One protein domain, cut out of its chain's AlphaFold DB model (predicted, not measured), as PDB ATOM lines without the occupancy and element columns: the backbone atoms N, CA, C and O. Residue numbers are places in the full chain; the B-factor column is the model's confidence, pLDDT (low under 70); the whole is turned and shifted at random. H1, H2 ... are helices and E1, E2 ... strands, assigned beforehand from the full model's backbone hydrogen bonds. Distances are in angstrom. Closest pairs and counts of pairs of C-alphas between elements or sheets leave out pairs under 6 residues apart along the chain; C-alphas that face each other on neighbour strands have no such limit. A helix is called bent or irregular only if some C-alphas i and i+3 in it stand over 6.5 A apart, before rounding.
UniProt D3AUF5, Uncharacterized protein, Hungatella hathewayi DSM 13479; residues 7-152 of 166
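This is residues 7 to 152 of the 166 residues of an uncharacterized protein of Hungatella hathewayi DSM 13479 (UniProt D3AUF5). This is an elongated domain with two ends: at one, a small sheet of three short parallel strands, E1, E2 and E3, with H4 packed over one face; at the other, a helical hairpin of the two longest helices, H5 and H6, with H3 packed on H5. H1 and H2 lie at the sheet's end and only graze the sheet, while H6 reaches back to H4 with residue 151 alone. The printed part has 146 residues with six named helices and three named strands, in the order H1 E1 H2 E2 H3 H4 E3 H5 H6; the class is mostly helix. The whole is loose, with a radius of gyration of the C-alphas of 18.2 A and spans of 60 by 32 by 24 A.

H1, residues 7 to 16, touches H2, residues 42 to 51, only at their ends, the closest C-alphas being those of Lys 10 and Glu 51, 6.3 A apart. Between them in the chain comes E1, residues 21 to 23. E1 is parallel to its neighbour E2, residues 57 to 59, with N 58 and O 21 at 2.8 A. E2 is the inner strand, and its other neighbour is E3, residues 99 to 102, also parallel, with N 59 and O 101 at 2.8 A. H4, residues 88 to 97, is on the sheet at a height over the sheet of 9.3 A, over E3 and along the strands, at 8 degrees to E3 on the local plane; this makes two layers, a helix on one face of a sheet. H2 and H4 touch at a shallow tilt of 20 degrees, the same way, closest at the C-alphas of Glu 46 and Tyr 97, 5.7 A. E1, H2, E2 is a strand-helix-strand unit, two parallel neighbour strands joined through a helix, and E2, H3 H4, E3 is another, where H3 is residues 67 to 74; both crossovers are right-handed. H3 touches H5, residues 106 to 122, closest at the C-alphas of Val 73 and Gly 114, 4.2 A. H5 and H6, residues 129 to 151, form a helical hairpin, running opposite ways at a steep tilt of 36 degrees, only just beyond shallow; the C-alphas of Phe 112 and Gly 136 are closest, 4.2 A. H6 touches H4 with residue 151 alone, its C-alpha 5.2 A from that of Arg 92. H3, H5 and H6 are not on the sheet. Every O i to N i+4 pair is within hydrogen-bond range in H1, H2, H3, H5 and H6; in H4 it is 3 of 6, beside 7 of 7 O i to N i+3 pairs.

H1 begins at C-alpha 7, (149.834, 139.471, 139.440). H5 is 23.9 A from first to last C-alpha, and H6 is 31.3 A, ending at C-alpha 151, (133.613, 115.872, 146.225). H6 is neither bent nor irregular, but only just: C-alphas 148 and 151 are 6.1 A apart.

The two C-alphas farthest apart, those of Gly 7 and Asp 125, are 60.3 A apart. The printed part has no cut. The links E1 to H2, residues 24 to 41, and H3 to H4, residues 75 to 87, are long. The mean pLDDT of the printed part is 96.5, and no printed residue is under 70.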
ATOM      1  N   GLY A   7     148.897 138.455 138.956       98.06
ATOM      2  CA  GLY A   7     149.834 139.471 139.440       98.06
ATOM      3  C   GLY A   7     149.263 140.279 140.607       98.06
ATOM      4  O   GLY A   7     149.984 140.599 141.554       98.06
ATOM      5  N   ALA A   8     147.958 140.567 140.577       98.06
ATOM      6  CA  ALA A   8     147.262 141.196 141.695       98.06
ATOM      7  C   ALA A   8     147.203 140.269 142.919       98.06
ATOM      8  O   ALA A   8     147.475 140.727 144.025       98.06
ATOM      9  N   ALA A   9     146.930 138.973 142.724       98.38
ATOM     10  CA  ALA A   9     146.940 137.979 143.797       98.38
ATOM     11  C   ALA A   9     148.309 137.908 144.488       98.38
ATOM     12  O   ALA A   9     148.391 138.027 145.709       98.38
ATOM     13  N   LYS A  10     149.397 137.821 143.711       98.50
ATOM     14  CA  LYS A  10     150.770 137.825 144.235       98.50
ATOM     15  C   LYS A  10     151.087 139.070 145.054       98.50
ATOM     16  O   LYS A  10     151.615 138.967 146.159       98.50
ATOM     17  N   ARG A  11     150.747 140.252 144.527       98.56
ATOM     18  CA  ARG A  11     150.928 141.520 145.248       98.56
ATOM     19  C   ARG A  11     150.112 141.550 146.538       98.56
ATOM     20  O   ARG A  11     150.637 141.972 147.560       98.56
ATOM     21  N   PHE A  12     148.865 141.091 146.502       98.62
ATOM     22  CA  PHE A  12     147.989 141.067 147.670       98.62
ATOM     23  C   PHE A  12     148.541 140.167 148.778       98.62
ATOM     24  O   PHE A  12     148.646 140.608 149.920       98.62
ATOM     25  N   VAL A  13     148.960 138.942 148.446       98.62
ATOM     26  CA  VAL A  13     149.569 138.014 149.413       98.62
ATOM     27  C   VAL A  13     150.834 138.617 150.026       98.62
ATOM     28  O   VAL A  13     150.968 138.633 151.246       98.62
ATOM     29  N   ALA A  14     151.720 139.197 149.209       98.44
ATOM     30  CA  ALA A  14     152.956 139.811 149.698       98.44
ATOM     31  C   ALA A  14     152.715 141.009 150.634       98.44
ATOM     32  O   ALA A  14     153.482 141.219 151.569       98.44
ATOM     33  N   LEU A  15     151.667 141.800 150.383       98.62
ATOM     34  CA  LEU A  15     151.342 142.980 151.191       98.62
ATOM     35  C   LEU A  15     150.588 142.645 152.480       98.62
ATOM     36  O   LEU A  15     150.696 143.384 153.453       98.62
ATOM     37  N   THR A  16     149.793 141.576 152.477       98.56
ATOM     38  CA  THR A  16     148.904 141.240 153.600       98.56
ATOM     39  C   THR A  16     149.464 140.160 154.513       98.56
ATOM     40  O   THR A  16     149.119 140.140 155.691       98.56
ATOM     41  N   GLY A  17     150.302 139.262 153.989       97.94
ATOM     42  CA  GLY A  17     150.793 138.105 154.732       97.94
ATOM     43  C   GLY A  17     149.697 137.098 155.093       97.94
ATOM     44  O   GLY A  17     149.852 136.384 156.076       97.94
ATOM     45  N   CYS A  18     148.580 137.053 154.355       98.31
ATOM     46  CA  CYS A  18     147.516 136.086 154.624       98.31
ATOM     47  C   CYS A  18     147.987 134.640 154.381       98.31
ATOM     48  O   CYS A  18     148.810 134.389 153.506       98.31
ATOM     49  N   ASP A  19     147.430 133.675 155.118       97.81
ATOM     50  CA  ASP A  19     147.813 132.255 155.004       97.81
ATOM     51  C   ASP A  19     147.114 131.517 153.850       97.81
ATOM     52  O   ASP A  19     147.498 130.414 153.464       97.81
ATOM     53  N   SER A  20     146.034 132.099 153.323       98.06
ATOM     54  CA  SER A  20     145.278 131.580 152.182       98.06
ATOM     55  C   SER A  20     144.549 132.712 151.460       98.06
ATOM     56  O   SER A  20     144.346 133.786 152.035       98.06
ATOM     57  N   LEU A  21     144.151 132.493 150.204       98.44
ATOM     58  CA  LEU A  21     143.494 133.516 149.383       98.44
ATOM     59  C   LEU A  21     142.236 132.974 148.705       98.44
ATOM     60  O   LEU A  21     142.288 131.996 147.961       98.44
ATOM     61  N   ALA A  22     141.109 133.654 148.918       98.00
ATOM     62  CA  ALA A  22     139.897 133.423 148.141       98.00
ATOM     63  C   ALA A  22     140.011 134.050 146.749       98.00
ATOM     64  O   ALA A  22     140.384 135.216 146.619       98.00
ATOM     65  N   VAL A  23     139.674 133.276 145.716       97.62
ATOM     66  CA  VAL A  23     139.832 133.683 144.312       97.62
ATOM     67  C   VAL A  23     138.518 133.583 143.539       97.62
ATOM     68  O   VAL A  23     137.683 132.716 143.795       97.62
ATOM     69  N   SER A  24     138.345 134.479 142.569       96.88
ATOM     70  CA  SER A  24     137.257 134.449 141.593       96.88
ATOM     71  C   SER A  24     137.697 133.625 140.384       96.88
ATOM     72  O   SER A  24     138.547 134.070 139.608       96.88
ATOM     73  N   ALA A  25     137.122 132.428 140.242       96.06
ATOM     74  CA  ALA A  25     137.428 131.477 139.167       96.06
ATOM     75  C   ALA A  25     136.169 130.855 138.518       96.06
ATOM     76  O   ALA A  25     136.270 129.821 137.867       96.06
ATOM     77  N   GLY A  26     134.983 131.457 138.696       92.50
ATOM     78  CA  GLY A  26     133.738 131.019 138.028       92.50
ATOM     79  C   GLY A  26     132.601 130.539 138.937       92.50
ATOM     80  O   GLY A  26     131.567 130.110 138.436       92.50
ATOM     81  N   THR A  27     132.749 130.617 140.261       92.94
ATOM     82  CA  THR A  27     131.680 130.279 141.216       92.94
ATOM     83  C   THR A  27     130.743 131.460 141.494       92.94
ATOM     84  O   THR A  27     131.137 132.621 141.380       92.94
ATOM     85  N   SER A  28     129.503 131.172 141.908       90.62
ATOM     86  CA  SER A  28     128.516 132.181 142.332       90.62
ATOM     87  C   SER A  28     127.910 131.855 143.699       90.62
ATOM     88  O   SER A  28     127.538 130.713 143.977       90.62
ATOM     89  N   HIS A  29     127.741 132.863 144.559       88.25
ATOM     90  CA  HIS A  29     127.001 132.701 145.813       88.25
ATOM     91  C   HIS A  29     125.513 132.455 145.526       88.25
ATOM     92  O   HIS A  29     124.849 133.296 144.931       88.25
ATOM     93  N   GLY A  30     124.985 131.306 145.961       80.88
ATOM     94  CA  GLY A  30     123.580 130.937 145.729       80.88
ATOM     95  C   GLY A  30     123.278 130.388 144.328       80.88
ATOM     96  O   GLY A  30     122.138 130.014 144.064       80.88
ATOM     97  N   GLY A  31     124.286 130.289 143.453       89.75
ATOM     98  CA  GLY A  31     124.119 129.857 142.063       89.75
ATOM     99  C   GLY A  31     123.501 130.925 141.158       89.75
ATOM    100  O   GLY A  31     123.317 132.078 141.546       89.75
ATOM    101  N   VAL A  32     123.209 130.546 139.915       91.62
ATOM    102  CA  VAL A  32     122.557 131.394 138.907       91.62
ATOM    103  C   VAL A  32     121.491 130.613 138.139       91.62
ATOM    104  O   VAL A  32     121.527 129.383 138.084       91.62
ATOM    105  N   LYS A  33     120.563 131.326 137.494       92.25
ATOM    106  CA  LYS A  33     119.634 130.727 136.527       92.25
ATOM    107  C   LYS A  33     120.399 130.413 135.244       92.25
ATOM    108  O   LYS A  33     120.712 131.318 134.478       92.25
ATOM    109  N   ALA A  34     120.712 129.142 135.031       88.56
ATOM    110  CA  ALA A  34     121.373 128.667 133.823       88.56
ATOM    111  C   ALA A  34     120.854 127.277 133.441       88.56
ATOM    112  O   ALA A  34     120.364 126.531 134.289       88.56
ATOM    113  N   ALA A  35     120.966 126.941 132.155       88.31
ATOM    114  CA  ALA A  35     120.643 125.603 131.662       88.31
ATOM    115  C   ALA A  35     121.677 124.566 132.133       88.31
ATOM    116  O   ALA A  35     121.328 123.434 132.465       88.31
ATOM    117  N   GLU A  36     122.943 124.978 132.218       90.75
ATOM    118  CA  GLU A  36     124.082 124.123 132.545       90.75
ATOM    119  C   GLU A  36     124.846 124.632 133.772       90.75
ATOM    120  O   GLU A  36     124.641 125.752 134.245       90.75
ATOM    121  N   ASN A  37     125.724 123.779 134.302       92.94
ATOM    122  CA  ASN A  37     126.623 124.143 135.393       92.94
ATOM    123  C   ASN A  37     127.587 125.253 134.959       92.94
ATOM    124  O   ASN A  37     128.044 125.286 133.817       92.94
ATOM    125  N   LEU A  38     127.934 126.134 135.895       92.81
ATOM    126  CA  LEU A  38     128.937 127.161 135.649       92.81
ATOM    127  C   LEU A  38     130.322 126.518 135.500       92.81
ATOM    128  O   LEU A  38     130.694 125.683 136.335       92.81
ATOM    129  N   PRO A  39     131.100 126.892 134.471       94.19
ATOM    130  CA  PRO A  39     132.458 126.402 134.329       94.19
ATOM    131  C   PRO A  39     133.332 126.966 135.451       94.19
ATOM    132  O   PRO A  39     133.322 128.163 135.733       94.19
ATOM    133  N   LEU A  40     134.119 126.089 136.073       95.56
ATOM    134  CA  LEU A  40     135.235 126.512 136.908       95.56
ATOM    135  C   LEU A  40     136.478 126.639 136.020       95.56
ATOM    136  O   LEU A  40     136.886 125.671 135.377       95.56
ATOM    137  N   HIS A  41     137.061 127.831 135.993       96.50
ATOM    138  CA  HIS A  41     138.167 128.207 135.121       96.50
ATOM    139  C   HIS A  41     139.507 127.749 135.706       96.50
ATOM    140  O   HIS A  41     140.183 128.489 136.426       96.50
ATOM    141  N   MET A  42     139.884 126.501 135.419       97.75
ATOM    142  CA  MET A  42     141.124 125.891 135.921       97.75
ATOM    143  C   MET A  42     142.368 126.652 135.465       97.75
ATOM    144  O   MET A  42     143.319 126.780 136.229       97.75
ATOM    145  N   GLU A  43     142.336 127.229 134.265       97.56
ATOM    146  CA  GLU A  43     143.412 128.053 133.718       97.56
ATOM    147  C   GLU A  43     143.690 129.298 134.573       97.56
ATOM    148  O   GLU A  43     144.822 129.771 134.652       97.56
ATOM    149  N   VAL A  44     142.671 129.837 135.254       97.81
ATOM    150  CA  VAL A  44     142.852 130.954 136.191       97.81
ATOM    151  C   VAL A  44     143.591 130.467 137.436       97.81
ATOM    152  O   VAL A  44     144.551 131.109 137.858       97.81
ATOM    153  N   LEU A  45     143.188 129.320 137.992       98.25
ATOM    154  CA  LEU A  45     143.833 128.718 139.163       98.25
ATOM    155  C   LEU A  45     145.295 128.348 138.870       98.25
ATOM    156  O   LEU A  45     146.179 128.682 139.654       98.25
ATOM    157  N   GLU A  46     145.557 127.743 137.711       98.25
ATOM    158  CA  GLU A  46     146.899 127.388 137.238       98.25
ATOM    159  C   GLU A  46     147.809 128.615 137.137       98.25
ATOM    160  O   GLU A  46     148.922 128.618 137.663       98.25
ATOM    161  N   ARG A  47     147.325 129.702 136.525       98.38
ATOM    162  CA  ARG A  47     148.098 130.945 136.406       98.38
ATOM    163  C   ARG A  47     148.367 131.602 137.758       98.38
ATOM    164  O   ARG A  47     149.416 132.216 137.926       98.38
ATOM    165  N   ILE A  48     147.443 131.494 138.713       98.50
ATOM    166  CA  ILE A  48     147.665 131.970 140.086       98.50
ATOM    167  C   ILE A  48     148.730 131.110 140.773       98.50
ATOM    168  O   ILE A  48     149.654 131.671 141.351       98.50
ATOM    169  N   GLN A  49     148.657 129.781 140.661       98.25
ATOM    170  CA  GLN A  49     149.680 128.875 141.197       98.25
ATOM    171  C   GLN A  49     151.057 129.091 140.559       98.25
ATOM    172  O   GLN A  49     152.062 128.963 141.245       98.25
ATOM    173  N   ALA A  50     151.135 129.481 139.284       98.31
ATOM    174  CA  ALA A  50     152.408 129.831 138.652       98.31
ATOM    175  C   ALA A  50     153.081 131.057 139.308       98.31
ATOM    176  O   ALA A  50     154.304 131.107 139.421       98.31
ATOM    177  N   GLU A  51     152.294 132.034 139.768       98.19
ATOM    178  CA  GLU A  51     152.792 133.223 140.477       98.19
ATOM    179  C   GLU A  51     152.972 133.008 141.987       98.19
ATOM    180  O   GLU A  51     153.780 133.695 142.618       98.19
ATOM    181  N   LEU A  52     152.215 132.069 142.561       97.44
ATOM    182  CA  LEU A  52     152.186 131.721 143.980       97.44
ATOM    183  C   LEU A  52     152.279 130.190 144.182       97.44
ATOM    184  O   LEU A  52     151.308 129.579 144.644       97.44
ATOM    185  N   PRO A  53     153.422 129.550 143.858       97.69
ATOM    186  CA  PRO A  53     153.527 128.093 143.895       97.69
ATOM    187  C   PRO A  53     153.283 127.528 145.293       97.69
ATOM    188  O   PRO A  53     153.975 127.883 146.247       97.69
ATOM    189  N   GLY A  54     152.299 126.635 145.412       96.50
ATOM    190  CA  GLY A  54     151.960 125.959 146.666       96.50
ATOM    191  C   GLY A  54     151.185 126.820 147.668       96.50
ATOM    192  O   GLY A  54     150.919 126.357 148.777       96.50
ATOM    193  N   PHE A  55     150.806 128.050 147.310       98.19
ATOM    194  CA  PHE A  55     150.020 128.904 148.196       98.19
ATOM    195  C   PHE A  55     148.556 128.417 148.272       98.19
ATOM    196  O   PHE A  55     147.953 128.192 147.217       98.19
ATOM    197  N   PRO A  56     147.948 128.265 149.469       98.00
ATOM    198  CA  PRO A  56     146.597 127.715 149.598       98.00
ATOM    199  C   PRO A  56     145.510 128.634 149.024       98.00
ATOM    200  O   PRO A  56     145.309 129.762 149.487       98.00
ATOM    201  N   LEU A  57     144.747 128.131 148.051       98.50
ATOM    202  CA  LEU A  57     143.616 128.850 147.462       98.50
ATOM    203  C   LEU A  57     142.279 128.418 148.073       98.50
ATOM    204  O   LEU A  57     142.094 127.277 148.509       98.50
ATOM    205  N   VAL A  58     141.324 129.347 148.074       98.31
ATOM    206  CA  VAL A  58     139.974 129.154 148.606       98.31
ATOM    207  C   VAL A  58     138.932 129.421 147.518       98.31
ATOM    208  O   VAL A  58     138.926 130.483 146.894       98.31
ATOM    209  N   LEU A  59     137.998 128.486 147.329       96.56
ATOM    210  CA  LEU A  59     136.799 128.691 146.517       96.56
ATOM    211  C   LEU A  59     135.628 129.128 147.396       96.56
ATOM    212  O   LEU A  59     135.176 128.399 148.281       96.56
ATOM    213  N   HIS A  60     135.105 130.319 147.130       95.56
ATOM    214  CA  HIS A  60     133.834 130.774 147.688       95.56
ATOM    215  C   HIS A  60     132.659 130.337 146.818       95.56
ATOM    216  O   HIS A  60     132.827 130.077 145.630       95.56
ATOM    217  N   GLY A  61     131.467 130.252 147.412       90.75
ATOM    218  CA  GLY A  61     130.239 129.932 146.683       90.75
ATOM    219  C   GLY A  61     130.306 128.615 145.905       90.75
ATOM    220  O   GLY A  61     129.792 128.558 144.801       90.75
ATOM    221  N   ALA A  62     130.938 127.572 146.441       92.19
ATOM    222  CA  ALA A  62     131.140 126.288 145.765       92.19
ATOM    223  C   ALA A  62     130.016 125.265 146.048       92.19
ATOM    224  O   ALA A  62     130.248 124.062 146.001       92.19
ATOM    225  N   ALA A  63     128.801 125.711 146.388       93.06
ATOM    226  CA  ALA A  63     127.651 124.809 146.494       93.06
ATOM    227  C   ALA A  63     127.279 124.286 145.100       93.06
ATOM    228  O   ALA A  63     127.153 125.092 144.176       93.06
ATOM    229  N   SER A  64     127.106 122.972 144.946       92.81
ATOM    230  CA  SER A  64     126.898 122.350 143.632       92.81
ATOM    231  C   SER A  64     125.428 122.228 143.238       92.81
ATOM    232  O   SER A  64     125.148 121.877 142.094       92.81
ATOM    233  N   LEU A  65     124.497 122.521 144.155       94.88
ATOM    234  CA  LEU A  65     123.053 122.590 143.914       94.88
ATOM    235  C   LEU A  65     122.507 121.349 143.183       94.88
ATOM    236  O   LEU A  65     121.888 121.467 142.121       94.88
ATOM    237  N   PRO A  66     122.762 120.133 143.702       94.88
ATOM    238  CA  PRO A  66     122.343 118.920 143.021       94.88
ATOM    239  C   PRO A  66     120.809 118.847 142.953       94.88
ATOM    240  O   PRO A  66     120.114 119.091 143.940       94.88
ATOM    241  N   MET A  67     120.284 118.482 141.778       95.31
ATOM    242  CA  MET A  67     118.841 118.524 141.486       95.31
ATOM    243  C   MET A  67     117.998 117.772 142.512       95.31
ATOM    244  O   MET A  67     116.995 118.307 142.973       95.31
ATOM    245  N   HIS A  68     118.453 116.594 142.942       96.62
ATOM    246  CA  HIS A  68     117.719 115.767 143.896       96.62
ATOM    247  C   HIS A  68     117.469 116.467 145.247       96.62
ATOM    248  O   HIS A  68     116.466 116.191 145.899       96.62
ATOM    249  N   LEU A  69     118.340 117.389 145.683       97.81
ATOM    250  CA  LEU A  69     118.121 118.153 146.918       97.81
ATOM    251  C   LEU A  69     117.070 119.253 146.730       97.81
ATOM    252  O   LEU A  69     116.275 119.504 147.635       97.81
ATOM    253  N   ILE A  70     117.045 119.896 145.559       97.50
ATOM    254  CA  ILE A  70     116.023 120.888 145.197       97.50
ATOM    255  C   ILE A  70     114.658 120.200 145.074       97.50
ATOM    256  O   ILE A  70     113.674 120.658 145.658       97.50
ATOM    257  N   GLU A  71     114.611 119.069 144.369       97.94
ATOM    258  CA  GLU A  71     113.417 118.236 144.201       97.94
ATOM    259  C   GLU A  71     112.882 117.759 145.550       97.94
ATOM    260  O   GLU A  71     111.710 117.986 145.841       97.94
ATOM    261  N   ALA A  72     113.739 117.241 146.437       97.88
ATOM    262  CA  ALA A  72     113.327 116.790 147.768       97.88
ATOM    263  C   ALA A  72     112.653 117.890 148.609       97.88
ATOM    264  O   ALA A  72     111.777 117.601 149.427       97.88
ATOM    265  N   VAL A  73     113.049 119.157 148.436       98.56
ATOM    266  CA  VAL A  73     112.381 120.295 149.087       98.56
ATOM    267  C   VAL A  73     111.048 120.610 148.406       98.56
ATOM    268  O   VAL A  73     110.048 120.844 149.091       98.56
ATOM    269  N   ASN A  74     111.019 120.620 147.074       98.38
ATOM    270  CA  ASN A  74     109.846 120.993 146.285       98.38
ATOM    271  C   ASN A  74     108.717 119.954 146.360       98.38
ATOM    272  O   ASN A  74     107.555 120.337 146.487       98.38
ATOM    273  N   GLU A  75     109.045 118.662 146.408       97.94
ATOM    274  CA  GLU A  75     108.100 117.565 146.670       97.94
ATOM    275  C   GLU A  75     107.358 117.734 148.003       97.94
ATOM    276  O   GLU A  75     106.237 117.263 148.167       97.94
ATOM    277  N   GLN A  76     107.962 118.450 148.953       97.94
ATOM    278  CA  GLN A  76     107.425 118.701 150.289       97.94
ATOM    279  C   GLN A  76     106.822 120.114 150.417       97.94
ATOM    280  O   GLN A  76     106.886 120.761 151.474       97.94
ATOM    281  N   GLY A  77     106.267 120.629 149.317       97.69
ATOM    282  CA  GLY A  77     105.604 121.934 149.249       97.69
ATOM    283  C   GLY A  77     106.561 123.130 149.258       97.69
ATOM    284  O   GLY A  77     106.139 124.261 149.511       97.69
ATOM    285  N   GLY A  78     107.859 122.901 149.040       97.88
ATOM    286  CA  GLY A  78     108.828 123.960 148.776       97.88
ATOM    287  C   GLY A  78     108.655 124.583 147.387       97.88
ATOM    288  O   GLY A  78     107.985 124.035 146.515       97.88
ATOM    289  N   ARG A  79     109.256 125.760 147.187       97.25
ATOM    290  CA  ARG A  79     109.311 126.465 145.892       97.25
ATOM    291  C   ARG A  79     110.720 126.992 145.635       97.25
ATOM    292  O   ARG A  79     110.925 128.177 145.397       97.25
ATOM    293  N   VAL A  80     111.702 126.114 145.794       96.25
ATOM    294  CA  VAL A  80     113.103 126.406 145.508       96.25
ATOM    295  C   VAL A  80     113.281 126.432 143.994       96.25
ATOM    296  O   VAL A  80     112.969 125.455 143.310       96.25
ATOM    297  N   GLU A  81     113.763 127.557 143.473       94.88
ATOM    298  CA  GLU A  81     114.099 127.683 142.057       94.88
ATOM    299  C   GLU A  81     115.273 126.766 141.693       94.88
ATOM    300  O   GLU A  81     116.204 126.570 142.477       94.88
ATOM    301  N   VAL A  82     115.251 126.226 140.475       94.88
ATOM    302  CA  VAL A  82     116.376 125.452 139.950       94.88
ATOM    303  C   VAL A  82     117.503 126.412 139.581       94.88
ATOM    304  O   VAL A  82     117.402 127.171 138.619       94.88
ATOM    305  N   MET A  83     118.579 126.351 140.358       93.56
ATOM    306  CA  MET A  83     119.780 127.160 140.191       93.56
ATOM    307  C   MET A  83     120.966 126.253 139.857       93.56
ATOM    308  O   MET A  83     121.004 125.087 140.253       93.56
ATOM    309  N   LYS A  84     121.941 126.785 139.121       93.50
ATOM    310  CA  LYS A  84     123.167 126.085 138.724       93.50
ATOM    311  C   LYS A  84     124.402 126.814 139.224       93.50
ATOM    312  O   LYS A  84     124.402 128.030 139.408       93.50
ATOM    313  N   ASN A  85     125.462 126.051 139.438       94.38
ATOM    314  CA  ASN A  85     126.776 126.543 139.836       94.38
ATOM    315  C   ASN A  85     127.845 125.568 139.322       94.38
ATOM    316  O   ASN A  85     127.557 124.788 138.414       94.38
ATOM    317  N   CYS A  86     129.060 125.590 139.865       93.56
ATOM    318  CA  CYS A  86     130.084 124.605 139.524       93.56
ATOM    319  C   CYS A  86     129.661 123.169 139.885       93.56
ATOM    320  O   CYS A  86     129.045 122.925 140.926       93.56
ATOM    321  N   SER A  87     130.036 122.204 139.043       95.50
ATOM    322  CA  SER A  87     129.784 120.786 139.311       95.50
ATOM    323  C   SER A  87     130.667 120.255 140.445       95.50
ATOM    324  O   SER A  87     131.773 120.743 140.683       95.50
ATOM    325  N   GLU A  88     130.222 119.178 141.097       96.62
ATOM    326  CA  GLU A  88     131.037 118.462 142.088       96.62
ATOM    327  C   GLU A  88     132.367 117.962 141.503       96.62
ATOM    328  O   GLU A  88     133.400 118.029 142.166       96.62
ATOM    329  N   SER A  89     132.372 117.527 140.237       96.69
ATOM    330  CA  SER A  89     133.591 117.096 139.543       96.69
ATOM    331  C   SER A  89     134.576 118.243 139.310       96.69
ATOM    332  O   SER A  89     135.780 118.058 139.486       96.69
ATOM    333  N   SER A  90     134.091 119.440 138.970       96.69
ATOM    334  CA  SER A  90     134.930 120.634 138.855       96.69
ATOM    335  C   SER A  90     135.491 121.055 140.210       96.69
ATOM    336  O   SER A  90     136.675 121.356 140.306       96.69
ATOM    337  N   ILE A  91     134.687 121.015 141.276       96.69
ATOM    338  CA  ILE A  91     135.177 121.292 142.634       96.69
ATOM    339  C   ILE A  91     136.283 120.304 143.010       96.69
ATOM    340  O   ILE A  91     137.342 120.728 143.467       96.69
ATOM    341  N   ARG A  92     136.081 119.004 142.766       96.69
ATOM    342  CA  ARG A  92     137.089 117.968 143.020       96.69
ATOM    343  C   ARG A  92     138.395 118.256 142.287       96.69
ATOM    344  O   ARG A  92     139.457 118.284 142.901       96.69
ATOM    345  N   ARG A  93     138.302 118.505 140.981       97.00
ATOM    346  CA  ARG A  93     139.460 118.766 140.121       97.00
ATOM    347  C   ARG A  93     140.221 120.025 140.536       97.00
ATOM    348  O   ARG A  93     141.431 120.075 140.379       97.00
ATOM    349  N   SER A  94     139.550 121.025 141.111       97.00
ATOM    350  CA  SER A  94     140.206 122.266 141.547       97.00
ATOM    351  C   SER A  94     141.309 122.057 142.592       97.00
ATOM    352  O   SER A  94     142.232 122.868 142.674       97.00
ATOM    353  N   ALA A  95     141.263 120.954 143.348       95.94
ATOM    354  CA  ALA A  95     142.309 120.594 144.301       95.94
ATOM    355  C   ALA A  95     143.670 120.360 143.619       95.94
ATOM    356  O   ALA A  95     144.703 120.706 144.187       95.94
ATOM    357  N   GLU A  96     143.677 119.859 142.378       96.00
ATOM    358  CA  GLU A  96     144.891 119.687 141.561       96.00
ATOM    359  C   GLU A  96     145.560 121.034 141.227       96.00
ATOM    360  O   GLU A  96     146.746 121.078 140.916       96.00
ATOM    361  N   TYR A  97     144.814 122.137 141.349       97.19
ATOM    362  CA  TYR A  97     145.253 123.503 141.062       97.19
ATOM    363  C   TYR A  97     145.403 124.353 142.338       97.19
ATOM    364  O   TYR A  97     145.300 125.580 142.300       97.19
ATOM    365  N   GLY A  98     145.635 123.710 143.487       96.69
ATOM    366  CA  GLY A  98     145.991 124.379 144.744       96.69
ATOM    367  C   GLY A  98     144.815 124.905 145.570       96.69
ATOM    368  O   GLY A  98     145.023 125.642 146.535       96.69
ATOM    369  N   VAL A  99     143.575 124.536 145.233       97.75
ATOM    370  CA  VAL A  99     142.422 124.808 146.103       97.75
ATOM    371  C   VAL A  99     142.450 123.865 147.303       97.75
ATOM    372  O   VAL A  99     142.298 122.654 147.164       97.75
ATOM    373  N   CYS A 100     142.581 124.430 148.502       96.50
ATOM    374  CA  CYS A 100     142.622 123.674 149.760       96.50
ATOM    375  C   CYS A 100     141.357 123.853 150.612       96.50
ATOM    376  O   CYS A 100     141.161 123.137 151.592       96.50
ATOM    377  N   LYS A 101     140.490 124.809 150.262       97.00
ATOM    378  CA  LYS A 101     139.244 125.089 150.983       97.00
ATOM    379  C   LYS A 101     138.139 125.469 150.008       97.00
ATOM    380  O   LYS A 101     138.311 126.371 149.196       97.00
ATOM    381  N   ALA A 102     136.985 124.824 150.127       95.81
ATOM    382  CA  ALA A 102     135.803 125.135 149.333       95.81
ATOM    383  C   ALA A 102     134.609 125.404 150.257       95.81
ATOM    384  O   ALA A 102     134.249 124.566 151.082       95.81
ATOM    385  N   ASN A 103     134.004 126.585 150.136       95.69
ATOM    386  CA  ASN A 103     132.866 126.987 150.958       95.69
ATOM    387  C   ASN A 103     131.569 126.534 150.279       95.69
ATOM    388  O   ASN A 103     131.234 127.037 149.205       95.69
ATOM    389  N   MET A 104     130.823 125.635 150.919       92.69
ATOM    390  CA  MET A 104     129.564 125.081 150.409       92.69
ATOM    391  C   MET A 104     128.529 125.106 151.532       92.69
ATOM    392  O   MET A 104     128.762 124.507 152.579       92.69
ATOM    393  N   ASP A 105     127.409 125.799 151.329       91.94
ATOM    394  CA  ASP A 105     126.390 125.952 152.383       91.94
ATOM    395  C   ASP A 105     124.982 125.608 151.890       91.94
ATOM    396  O   ASP A 105     124.244 124.873 152.543       91.94
ATOM    397  N   VAL A 106     124.635 126.045 150.674       95.50
ATOM    398  CA  VAL A 106     123.279 125.881 150.124       95.50
ATOM    399  C   VAL A 106     122.843 124.417 150.053       95.50
ATOM    400  O   VAL A 106     121.710 124.108 150.410       95.50
ATOM    401  N   ASP A 107     123.740 123.506 149.677       96.88
ATOM    402  CA  ASP A 107     123.437 122.071 149.600       96.88
ATOM    403  C   ASP A 107     122.986 121.526 150.969       96.88
ATOM    404  O   ASP A 107     121.991 120.807 151.074       96.88
ATOM    405  N   ASN A 108     123.639 121.969 152.047       97.50
ATOM    406  CA  ASN A 108     123.274 121.575 153.402       97.50
ATOM    407  C   ASN A 108     121.905 122.133 153.820       97.50
ATOM    408  O   ASN A 108     121.114 121.429 154.454       97.50
ATOM    409  N   PHE A 109     121.603 123.381 153.442       96.56
ATOM    410  CA  PHE A 109     120.293 123.986 153.690       96.56
ATOM    411  C   PHE A 109     119.178 123.208 152.997       96.56
ATOM    412  O   PHE A 109     118.136 122.969 153.612       96.56
ATOM    413  N   LEU A 110     119.394 122.787 151.747       98.19
ATOM    414  CA  LEU A 110     118.425 122.003 150.982       98.19
ATOM    415  C   LEU A 110     118.204 120.627 151.620       98.19
ATOM    416  O   LEU A 110     117.060 120.263 151.897       98.19
ATOM    417  N   ALA A 111     119.283 119.907 151.948       98.50
ATOM    418  CA  ALA A 111     119.208 118.601 152.603       98.50
ATOM    419  C   ALA A 111     118.457 118.671 153.946       98.50
ATOM    420  O   ALA A 111     117.554 117.873 154.214       98.50
ATOM    421  N   PHE A 112     118.792 119.655 154.782       98.69
ATOM    422  CA  PHE A 112     118.141 119.861 156.074       98.69
ATOM    423  C   PHE A 112     116.665 120.232 155.919       98.69
ATOM    424  O   PHE A 112     115.800 119.629 156.557       98.69
ATOM    425  N   THR A 113     116.370 121.210 155.060       98.56
ATOM    426  CA  THR A 113     115.012 121.726 154.859       98.56
ATOM    427  C   THR A 113     114.098 120.655 154.278       98.56
ATOM    428  O   THR A 113     112.975 120.502 154.758       98.56
ATOM    429  N   GLY A 114     114.569 119.879 153.298       98.56
ATOM    430  CA  GLY A 114     113.802 118.784 152.705       98.56
ATOM    431  C   GLY A 114     113.442 117.721 153.742       98.56
ATOM    432  O   GLY A 114     112.284 117.319 153.845       98.56
ATOM    433  N   ALA A 115     114.400 117.335 154.591       98.56
ATOM    434  CA  ALA A 115     114.165 116.360 155.654       98.56
ATOM    435  C   ALA A 115     113.187 116.863 156.730       98.56
ATOM    436  O   ALA A 115     112.328 116.103 157.175       98.56
ATOM    437  N   VAL A 116     113.283 118.134 157.136       98.69
ATOM    438  CA  VAL A 116     112.344 118.725 158.105       98.69
ATOM    439  C   VAL A 116     110.935 118.808 157.523       98.69
ATOM    440  O   VAL A 116     109.989 118.364 158.173       98.69
ATOM    441  N   ARG A 117     110.787 119.327 156.296       98.56
ATOM    442  CA  ARG A 117     109.480 119.435 155.629       98.56
ATOM    443  C   ARG A 117     108.814 118.075 155.474       98.56
ATOM    444  O   ARG A 117     107.635 117.954 155.776       98.56
ATOM    445  N   ARG A 118     109.584 117.052 155.089       98.38
ATOM    446  CA  ARG A 118     109.100 115.673 154.986       98.38
ATOM    447  C   ARG A 118     108.449 115.192 156.279       98.38
ATOM    448  O   ARG A 118     107.323 114.718 156.244       98.38
ATOM    449  N   VAL A 119     109.118 115.358 157.423       98.38
ATOM    450  CA  VAL A 119     108.550 114.938 158.717       98.38
ATOM    451  C   VAL A 119     107.265 115.701 159.030       98.38
ATOM    452  O   VAL A 119     106.284 115.080 159.419       98.38
ATOM    453  N   LEU A 120     107.260 117.023 158.849       98.19
ATOM    454  CA  LEU A 120     106.102 117.855 159.189       98.19
ATOM    455  C   LEU A 120     104.887 117.588 158.289       98.19
ATOM    456  O   LEU A 120     103.758 117.663 158.765       98.19
ATOM    457  N   ASN A 121     105.106 117.261 157.014       98.00
ATOM    458  CA  ASN A 121     104.030 116.962 156.070       98.00
ATOM    459  C   ASN A 121     103.511 115.523 156.208       98.00
ATOM    460  O   ASN A 121     102.308 115.296 156.134       98.00
ATOM    461  N   GLU A 122     104.406 114.546 156.384       97.88
ATOM    462  CA  GLU A 122     104.044 113.122 156.416       97.88
ATOM    463  C   GLU A 122     103.611 112.648 157.816       97.88
ATOM    464  O   GLU A 122     102.919 111.639 157.932       97.88
ATOM    465  N   GLN A 123     104.004 113.354 158.884       97.50
ATOM    466  CA  GLN A 123     103.678 113.011 160.275       97.50
ATOM    467  C   GLN A 123     103.096 114.229 161.020       97.50
ATOM    468  O   GLN A 123     103.773 114.826 161.864       97.50
ATOM    469  N   PRO A 124     101.838 114.619 160.731       96.44
ATOM    470  CA  PRO A 124     101.234 115.850 161.252       96.44
ATOM    471  C   PRO A 124     101.048 115.866 162.779       96.44
ATOM    472  O   PRO A 124     100.854 116.927 163.366       96.44
ATOM    473  N   ASP A 125     101.131 114.713 163.449       97.81
ATOM    474  CA  ASP A 125     101.104 114.601 164.910       97.81
ATOM    475  C   ASP A 125     102.442 114.997 165.571       97.81
ATOM    476  O   ASP A 125     102.500 115.222 166.784       97.81
ATOM    477  N   LYS A 126     103.538 115.090 164.806       97.06
ATOM    478  CA  LYS A 126     104.872 115.418 165.328       97.06
ATOM    479  C   LYS A 126     105.070 116.926 165.443       97.06
ATOM    480  O   LYS A 126     105.579 117.576 164.536       97.06
ATOM    481  N   TYR A 127     104.769 117.461 166.622       95.69
ATOM    482  CA  TYR A 127     105.056 118.855 166.983       95.69
ATOM    483  C   TYR A 127     106.357 119.030 167.785       95.69
ATOM    484  O   TYR A 127     106.897 120.135 167.838       95.69
ATOM    485  N   ASP A 128     106.881 117.962 168.405       98.19
ATOM    486  CA  ASP A 128     108.116 118.031 169.193       98.19
ATOM    487  C   ASP A 128     109.320 118.354 168.286       98.19
ATOM    488  O   ASP A 128     109.708 117.516 167.458       98.19
ATOM    489  N   PRO A 129     109.972 119.519 168.466       98.19
ATOM    490  CA  PRO A 129     111.095 119.938 167.635       98.19
ATOM    491  C   PRO A 129     112.248 118.950 167.603       98.19
ATOM    492  O   PRO A 129     112.937 118.831 166.592       98.19
ATOM    493  N   ARG A 130     112.453 118.180 168.670       98.25
ATOM    494  CA  ARG A 130     113.548 117.212 168.733       98.25
ATOM    495  C   ARG A 130     113.398 116.112 167.683       98.25
ATOM    496  O   ARG A 130     114.409 115.582 167.232       98.25
ATOM    497  N   VAL A 131     112.171 115.790 167.271       97.88
ATOM    498  CA  VAL A 131     111.895 114.742 166.282       97.88
ATOM    499  C   VAL A 131     112.299 115.203 164.883       97.88
ATOM    500  O   VAL A 131     113.164 114.579 164.262       97.88
ATOM    501  N   TYR A 132     111.732 116.308 164.392       98.25
ATOM    502  CA  TYR A 132     112.004 116.769 163.027       98.25
ATOM    503  C   TYR A 132     113.393 117.408 162.884       98.25
ATOM    504  O   TYR A 132     114.069 117.170 161.882       98.25
ATOM    505  N   LEU A 133     113.902 118.114 163.906       98.56
ATOM    506  CA  LEU A 133     115.267 118.658 163.869       98.56
ATOM    507  C   LEU A 133     116.330 117.555 163.875       98.56
ATOM    508  O   LEU A 133     117.393 117.737 163.282       98.56
ATOM    509  N   LYS A 134     116.069 116.398 164.502       98.50
ATOM    510  CA  LYS A 134     116.973 115.239 164.417       98.50
ATOM    511  C   LYS A 134     117.083 114.733 162.979       98.50
ATOM    512  O   LYS A 134     118.191 114.426 162.544       98.50
ATOM    513  N   GLN A 135     115.979 114.685 162.232       98.50
ATOM    514  CA  GLN A 135     116.015 114.277 160.823       98.50
ATOM    515  C   GLN A 135     116.743 115.299 159.949       98.50
ATOM    516  O   GLN A 135     117.599 114.904 159.160       98.50
ATOM    517  N   GLY A 136     116.509 116.597 160.169       98.56
ATOM    518  CA  GLY A 136     117.284 117.662 159.525       98.56
ATOM    519  C   GLY A 136     118.790 117.520 159.773       98.56
ATOM    520  O   GLY A 136     119.577 117.482 158.828       98.56
ATOM    521  N   LYS A 137     119.208 117.353 161.037       98.62
ATOM    522  CA  LYS A 137     120.623 117.146 161.403       98.62
ATOM    523  C   LYS A 137     121.220 115.891 160.763       98.62
ATOM    524  O   LYS A 137     122.367 115.920 160.323       98.62
ATOM    525  N   ASN A 138     120.465 114.793 160.693       98.69
ATOM    526  CA  ASN A 138     120.918 113.565 160.040       98.69
ATOM    527  C   ASN A 138     121.128 113.761 158.533       98.69
ATOM    528  O   ASN A 138     122.114 113.262 157.997       98.69
ATOM    529  N   ALA A 139     120.226 114.478 157.858       98.62
ATOM    530  CA  ALA A 139     120.353 114.788 156.437       98.62
ATOM    531  C   ALA A 139     121.558 115.700 156.164       98.62
ATOM    532  O   ALA A 139     122.384 115.368 155.321       98.62
ATOM    533  N   TRP A 140     121.728 116.761 156.960       98.44
ATOM    534  CA  TRP A 140     122.913 117.625 156.910       98.44
ATOM    535  C   TRP A 140     124.203 116.818 157.079       98.44
ATOM    536  O   TRP A 140     125.141 116.946 156.298       98.44
ATOM    537  N   LYS A 141     124.259 115.942 158.091       98.44
ATOM    538  CA  LYS A 141     125.427 115.087 158.335       98.44
ATOM    539  C   LYS A 141     125.746 114.209 157.121       98.44
ATOM    540  O   LYS A 141     126.914 114.089 156.767       98.44
ATOM    541  N   LYS A 142     124.732 113.599 156.498       98.44
ATOM    542  CA  LYS A 142     124.912 112.779 155.290       98.44
ATOM    543  C   LYS A 142     125.462 113.601 154.127       98.44
ATOM    544  O   LYS A 142     126.392 113.136 153.479       98.44
ATOM    545  N   GLU A 143     124.950 114.813 153.919       98.12
ATOM    546  CA  GLU A 143     125.432 115.711 152.864       98.12
ATOM    547  C   GLU A 143     126.902 116.090 153.080       98.12
ATOM    548  O   GLU A 143     127.732 115.918 152.192       98.12
ATOM    549  N   VAL A 144     127.279 116.483 154.299       97.38
ATOM    550  CA  VAL A 144     128.683 116.773 154.630       97.38
ATOM    551  C   VAL A 144     129.577 115.548 154.398       97.38
ATOM    552  O   VAL A 144     130.642 115.669 153.796       97.38
ATOM    553  N   MET A 145     129.148 114.351 154.811       97.69
ATOM    554  CA  MET A 145     129.897 113.108 154.569       97.69
ATOM    555  C   MET A 145     130.052 112.794 153.069       97.69
ATOM    556  O   MET A 145     131.110 112.316 152.642       97.69
ATOM    557  N   TRP A 146     129.033 113.087 152.256       97.69
ATOM    558  CA  TRP A 146     129.108 112.987 150.800       97.69
ATOM    559  C   TRP A 146     130.143 113.965 150.240       97.69
ATOM    560  O   TRP A 146     131.084 113.539 149.570       97.69
ATOM    561  N   LYS A 147     130.061 115.252 150.603       97.00
ATOM    562  CA  LYS A 147     131.033 116.275 150.177       97.00
ATOM    563  C   LYS A 147     132.466 115.935 150.580       97.00
ATOM    564  O   LYS A 147     133.397 116.165 149.808       97.00
ATOM    565  N   MET A 148     132.670 115.369 151.765       96.31
ATOM    566  CA  MET A 148     133.997 114.953 152.225       96.31
ATOM    567  C   MET A 148     134.558 113.783 151.415       96.31
ATOM    568  O   MET A 148     135.736 113.784 151.070       96.31
ATOM    569  N   SER A 149     133.739 112.779 151.103       96.19
ATOM    570  CA  SER A 149     134.222 111.558 150.448       96.19
ATOM    571  C   SER A 149     134.240 111.658 148.920       96.19
ATOM    572  O   SER A 149     135.250 111.334 148.295       96.19
ATOM    573  N   GLN A 150     133.162 112.152 148.313       95.56
ATOM    574  CA  GLN A 150     132.966 112.139 146.863       95.56
ATOM    575  C   GLN A 150     133.461 113.419 146.186       95.56
ATOM    576  O   GLN A 150     134.041 113.361 145.102       95.56
ATOM    577  N   VAL A 151     133.308 114.571 146.842       95.94
ATOM    578  CA  VAL A 151     133.613 115.872 146.225       95.94
ATOM    579  C   VAL A 151     135.036 116.318 146.546       95.94
ATOM    580  O   VAL A 151     135.888 116.352 145.669       95.94
ATOM    581  N   THR A 152     135.330 116.607 147.811       94.88
ATOM    582  CA  THR A 152     136.638 117.146 148.231       94.88
ATOM    583  C   THR A 152     137.716 116.077 148.409       94.88
ATOM    584  O   THR A 152     138.895 116.407 148.409       94.88
TER     585      THR A 152